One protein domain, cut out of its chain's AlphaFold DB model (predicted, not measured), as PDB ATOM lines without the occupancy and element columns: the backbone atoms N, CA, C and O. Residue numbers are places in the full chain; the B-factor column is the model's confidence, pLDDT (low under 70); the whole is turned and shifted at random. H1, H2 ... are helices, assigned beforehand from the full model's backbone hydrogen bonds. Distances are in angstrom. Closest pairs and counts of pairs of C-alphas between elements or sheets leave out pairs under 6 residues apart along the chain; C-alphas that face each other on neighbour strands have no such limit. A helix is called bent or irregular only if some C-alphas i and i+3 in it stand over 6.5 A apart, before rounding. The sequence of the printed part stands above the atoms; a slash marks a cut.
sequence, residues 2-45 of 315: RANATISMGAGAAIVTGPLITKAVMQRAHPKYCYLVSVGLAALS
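What this domain is: This is residues 2 to 45 of the 315 residues of the protein "Hypothetical protein" of Alexandrium andersonii (UniProt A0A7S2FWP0). What shape is this? It is a loose, open hook: the long bent helix H1 runs out, and the shorter helix H2 folds back, meeting H1b alone, while residues 2 to 17 and 39 to 45 stand free. What makes it up? The printed part has 44 residues with two named helices, H1 then H2, and no named strand: all helix. It is loose, radius of gyration of the C-alphas 12.5 A, spanning 40 by 20 by 10 A.

Where its parts are: Where is H1? H1, residues 2 to 26, was assigned by its hydrogen bonds as one helix but is bent: C-alphas 16 and 19 are 6.6 A apart. Arm H1a, residues 2 to 16, begins at C-alpha (153.749, 146.753, 36.350), 21.2 A long; H1b is residues 19 to 26. Where is H2? Residues 32 to 45, 20.5 A long, end at C-alpha (172.338, 142.877, 44.589).

How they stand to each other: What touches H2? H1b touches H2's residues 33 to 34 alone, closest C-alphas Thr 22 and Cys 34, 6.1 A, opposite ways at a steep tilt of 50 degrees; H1a and H2 are apart. Are the backbones bonded? Every O i to N i+4 pair is within hydrogen-bond range in H1a and H1b, 9 of 10 in H2.

The domain as a whole: How far? The farthest C-alphas, Arg 2 and His 30, are 39.8 A apart. Any cut? The printed part has no cut, and the link is tight; residue 2 is under 70 in pLDDT.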
ATOM      1  N   ARG A   2     153.313 148.035  35.736       69.81
ATOM      2  CA  ARG A   2     153.749 146.753  36.350       69.81
ATOM      3  C   ARG A   2     155.138 146.822  37.002       69.81
ATOM      4  O   ARG A   2     155.255 146.467  38.165       69.81
ATOM      5  N   ALA A   3     156.145 147.350  36.301       73.50
ATOM      6  CA  ALA A   3     157.501 147.489  36.845       73.50
ATOM      7  C   ALA A   3     157.539 148.338  38.133       73.50
ATOM      8  O   ALA A   3     158.079 147.898  39.143       73.50
ATOM      9  N   ASN A   4     156.876 149.501  38.139       70.44
ATOM     10  CA  ASN A   4     156.795 150.368  39.324       70.44
ATOM     11  C   ASN A   4     156.106 149.675  40.511       70.44
ATOM     12  O   ASN A   4     156.537 149.854  41.651       70.44
ATOM     13  N   ALA A   5     155.074 148.864  40.257       73.44
ATOM     14  CA  ALA A   5     154.433 148.065  41.299       73.44
ATOM     15  C   ALA A   5     155.406 147.022  41.877       73.44
ATOM     16  O   ALA A   5     155.550 146.945  43.094       73.44
ATOM     17  N   THR A   6     156.142 146.293  41.030       81.19
ATOM     18  CA  THR A   6     157.148 145.308  41.469       81.19
ATOM     19  C   THR A   6     158.266 145.938  42.295       81.19
ATOM     20  O   THR A   6     158.580 145.439  43.373       81.19
ATOM     21  N   ILE A   7     158.819 147.069  41.845       81.56
ATOM     22  CA  ILE A   7     159.847 147.815  42.591       81.56
ATOM     23  C   ILE A   7     159.316 148.224  43.971       81.56
ATOM     24  O   ILE A   7     160.019 148.122  44.974       81.56
ATOM     25  N   SER A   8     158.051 148.641  44.039       74.50
ATOM     26  CA  SER A   8     157.419 149.065  45.291       74.50
ATOM     27  C   SER A   8     157.179 147.902  46.251       74.50
ATOM     28  O   SER A   8     157.398 148.056  47.450       74.50
ATOM     29  N   MET A   9     156.789 146.730  45.739       84.00
ATOM     30  CA  MET A   9     156.695 145.512  46.548       84.00
ATOM     31  C   MET A   9     158.062 145.125  47.122       84.00
ATOM     32  O   MET A   9     158.149 144.808  48.305       84.00
ATOM     33  N   GLY A  10     159.132 145.230  46.325       88.19
ATOM     34  CA  GLY A  10     160.504 145.016  46.793       88.19
ATOM     35  C   GLY A  10     160.919 146.000  47.892       88.19
ATOM     36  O   GLY A  10     161.453 145.585  48.917       88.19
ATOM     37  N   ALA A  11     160.609 147.290  47.731       86.75
ATOM     38  CA  ALA A  11     160.876 148.303  48.754       86.75
ATOM     39  C   ALA A  11     160.097 148.042  50.058       86.75
ATOM     40  O   ALA A  11     160.664 148.140  51.143       86.75
ATOM     41  N   GLY A  12     158.817 147.668  49.962       88.00
ATOM     42  CA  GLY A  12     158.009 147.278  51.119       88.00
ATOM     43  C   GLY A  12     158.567 146.038  51.821       88.00
ATOM     44  O   GLY A  12     158.726 146.044  53.040       88.00
ATOM     45  N   ALA A  13     158.960 145.015  51.058       91.88
ATOM     46  CA  ALA A  13     159.607 143.822  51.598       91.88
ATOM     47  C   ALA A  13     160.920 144.163  52.323       91.88
ATOM     48  O   ALA A  13     161.160 143.645  53.412       91.88
ATOM     49  N   ALA A  14     161.738 145.071  51.780       91.69
ATOM     50  CA  ALA A  14     162.956 145.546  52.441       91.69
ATOM     51  C   ALA A  14     162.665 146.258  53.778       91.69
ATOM     52  O   ALA A  14     163.365 146.022  54.759       91.69
ATOM     53  N   ILE A  15     161.603 147.072  53.851       89.88
ATOM     54  CA  ILE A  15     161.179 147.741  55.095       89.88
ATOM     55  C   ILE A  15     160.701 146.732  56.150       89.88
ATOM     56  O   ILE A  15     160.980 146.918  57.330       89.88
ATOM     57  N   VAL A  16     160.019 145.657  55.745       92.69
ATOM     58  CA  VAL A  16     159.566 144.592  56.661       92.69
ATOM     59  C   VAL A  16     160.740 143.731  57.138       92.69
ATOM     60  O   VAL A  16     160.862 143.423  58.322       92.69
ATOM     61  N   THR A  17     161.613 143.321  56.217       92.44
ATOM     62  CA  THR A  17     162.708 142.377  56.495       92.44
ATOM     63  C   THR A  17     163.906 143.023  57.178       92.44
ATOM     64  O   THR A  17     164.554 142.369  57.993       92.44
ATOM     65  N   GLY A  18     164.180 144.303  56.912       91.44
ATOM     66  CA  GLY A  18     165.311 145.038  57.482       91.44
ATOM     67  C   GLY A  18     165.368 144.967  59.014       91.44
ATOM     68  O   GLY A  18     166.333 144.418  59.546       91.44
ATOM     69  N   PRO A  19     164.327 145.415  59.744       88.81
ATOM     70  CA  PRO A  19     164.288 145.343  61.205       88.81
ATOM     71  C   PRO A  19     164.413 143.918  61.757       88.81
ATOM     72  O   PRO A  19     165.011 143.724  62.815       88.81
ATOM     73  N   LEU A  20     163.886 142.910  61.051       90.12
ATOM     74  CA  LEU A  20     163.989 141.504  61.458       90.12
ATOM     75  C   LEU A  20     165.434 141.000  61.373       90.12
ATOM     76  O   LEU A  20     165.923 140.379  62.318       90.12
ATOM     77  N   ILE A  21     166.131 141.318  60.278       92.94
ATOM     78  CA  ILE A  21     167.550 140.997  60.093       92.94
ATOM     79  C   ILE A  21     168.387 141.734  61.142       92.94
ATOM     80  O   ILE A  21     169.178 141.106  61.846       92.94
ATOM     81  N   THR A  22     168.172 143.042  61.315       90.62
ATOM     82  CA  THR A  22     168.876 143.854  62.316       90.62
ATOM     83  C   THR A  22     168.680 143.300  63.724       90.62
ATOM     84  O   THR A  22     169.656 143.123  64.449       90.62
ATOM     85  N   LYS A  23     167.447 142.940  64.104       88.56
ATOM     86  CA  LYS A  23     167.151 142.324  65.404       88.56
ATOM     87  C   LYS A  23     167.905 141.005  65.588       88.56
ATOM     88  O   LYS A  23     168.525 140.811  66.630       88.56
ATOM     89  N   ALA A  24     167.887 140.124  64.588       93.44
ATOM     90  CA  ALA A  24     168.570 138.833  64.656       93.44
ATOM     91  C   ALA A  24     170.098 138.978  64.799       93.44
ATOM     92  O   ALA A  24     170.723 138.207  65.529       93.44
ATOM     93  N   VAL A  25     170.694 139.976  64.137       95.44
ATOM     94  CA  VAL A  25     172.128 140.285  64.246       95.44
ATOM     95  C   VAL A  25     172.447 140.892  65.610       95.44
ATOM     96  O   VAL A  25     173.339 140.405  66.300       95.44
ATOM     97  N   MET A  26     171.698 141.912  66.042       93.38
ATOM     98  CA  MET A  26     171.946 142.622  67.304       93.38
ATOM     99  C   MET A  26     171.736 141.753  68.549       93.38
ATOM    100  O   MET A  26     172.338 142.022  69.582       93.38
ATOM    101  N   GLN A  27     170.921 140.698  68.468       94.81
ATOM    102  CA  GLN A  27     170.767 139.726  69.558       94.81
ATOM    103  C   GLN A  27     172.022 138.879  69.803       94.81
ATOM    104  O   GLN A  27     172.166 138.312  70.884       94.81
ATOM    105  N   ARG A  28     172.903 138.747  68.806       96.44
ATOM    106  CA  ARG A  28     174.057 137.834  68.847       96.44
ATOM    107  C   ARG A  28     175.398 138.532  68.655       96.44
ATOM    108  O   ARG A  28     176.432 137.930  68.918       96.44
ATOM    109  N   ALA A  29     175.397 139.764  68.155       96.62
ATOM    110  CA  ALA A  29     176.599 140.446  67.711       96.62
ATOM    111  C   ALA A  29     176.518 141.965  67.917       96.62
ATOM    112  O   ALA A  29     175.450 142.554  68.070       96.62
ATOM    113  N   HIS A  30     177.682 142.617  67.882       96.25
ATOM    114  CA  HIS A  30     177.803 144.071  67.989       96.25
ATOM    115  C   HIS A  30     177.074 144.800  66.831       96.25
ATOM    116  O   HIS A  30     177.151 144.338  65.689       96.25
ATOM    117  N   PRO A  31     176.462 145.983  67.048       93.62
ATOM    118  CA  PRO A  31     175.737 146.731  66.008       93.62
ATOM    119  C   PRO A  31     176.522 146.969  64.708       93.62
ATOM    120  O   PRO A  31     175.938 146.994  63.627       93.62
ATOM    121  N   LYS A  32     177.858 147.048  64.789       96.12
ATOM    122  CA  LYS A  32     178.754 147.177  63.622       96.12
ATOM    123  C   LYS A  32     178.533 146.097  62.549       96.12
ATOM    124  O   LYS A  32     178.706 146.363  61.365       96.12
ATOM    125  N   TYR A  33     178.129 144.889  62.952       97.50
ATOM    126  CA  TYR A  33     177.891 143.784  62.025       97.50
ATOM    127  C   TYR A  33     176.624 143.976  61.182       97.50
ATOM    128  O   TYR A  33     176.526 143.382  60.114       97.50
ATOM    129  N   CYS A  34     175.697 144.856  61.580       94.81
ATOM    130  CA  CYS A  34     174.564 145.226  60.730       94.81
ATOM    131  C   CYS A  34     175.038 145.917  59.441       94.81
ATOM    132  O   CYS A  34     174.512 145.637  58.366       94.81
ATOM    133  N   TYR A  35     176.083 146.752  59.524       95.81
ATOM    134  CA  TYR A  35     176.688 147.373  58.342       95.81
ATOM    135  C   TYR A  35     177.364 146.336  57.445       95.81
ATOM    136  O   TYR A  35     177.211 146.395  56.229       95.81
ATOM    137  N   LEU A  36     178.051 145.348  58.030       96.75
ATOM    138  CA  LEU A  36     178.663 144.265  57.257       96.75
ATOM    139  C   LEU A  36     177.608 143.443  56.499       96.75
ATOM    140  O   LEU A  36     177.786 143.164  55.317       96.75
ATOM    141  N   VAL A  37     176.486 143.114  57.149       96.75
ATOM    142  CA  VAL A  37     175.353 142.439  56.493       96.75
ATOM    143  C   VAL A  37     174.786 143.298  55.360       96.75
ATOM    144  O   VAL A  37     174.553 142.781  54.271       96.75
ATOM    145  N   SER A  38     174.628 144.608  55.571       94.94
ATOM    146  CA  SER A  38     174.176 145.529  54.520       94.94
ATOM    147  C   SER A  38     175.119 145.548  53.313       94.94
ATOM    148  O   SER A  38     174.644 145.549  52.180       94.94
ATOM    149  N   VAL A  39     176.438 145.542  53.534       96.94
ATOM    150  CA  VAL A  39     177.439 145.466  52.456       96.94
ATOM    151  C   VAL A  39     177.327 144.139  51.708       96.94
ATOM    152  O   VAL A  39     177.318 144.138  50.480       96.94
ATOM    153  N   GLY A  40     177.173 143.021  52.423       97.12
ATOM    154  CA  GLY A  40     176.968 141.706  51.809       97.12
ATOM    155  C   GLY A  40     175.720 141.659  50.921       97.12
ATOM    156  O   GLY A  40     175.797 141.233  49.773       97.12
ATOM    157  N   LEU A  41     174.584 142.165  51.410       95.88
ATOM    158  CA  LEU A  41     173.341 142.240  50.630       95.88
ATOM    159  C   LEU A  41     173.472 143.167  49.411       95.88
ATOM    160  O   LEU A  41     172.986 142.830  48.332       95.88
ATOM    161  N   ALA A  42     174.156 144.304  49.553       96.12
ATOM    162  CA  ALA A  42     174.422 145.210  48.439       96.12
ATOM    163  C   ALA A  42     175.329 144.565  47.375       96.12
ATOM    164  O   ALA A  42     175.048 144.687  46.185       96.12
ATOM    165  N   ALA A  43     176.363 143.826  47.788       97.81
ATOM    166  CA  ALA A  43     177.238 143.088  46.878       97.81
ATOM    167  C   ALA A  43     176.477 141.989  46.120       97.81
ATOM    168  O   ALA A  43     176.642 141.855  44.910       97.81
ATOM    169  N   LEU A  44     175.586 141.256  46.798       97.00
ATOM    170  CA  LEU A  44     174.704 140.277  46.152       97.00
ATOM    171  C   LEU A  44     173.744 140.942  45.157       97.00
ATOM    172  O   LEU A  44     173.543 140.425  44.060       97.00
ATOM    173  N   SER A  45     173.184 142.105  45.504       95.19
ATOM    174  CA  SER A  45     172.338 142.877  44.589       95.19
ATOM    175  C   SER A  45     173.111 143.356  43.358       95.19
ATOM    176  O   SER A  45     172.571 143.311  42.254       95.19
TER     177      SER A  45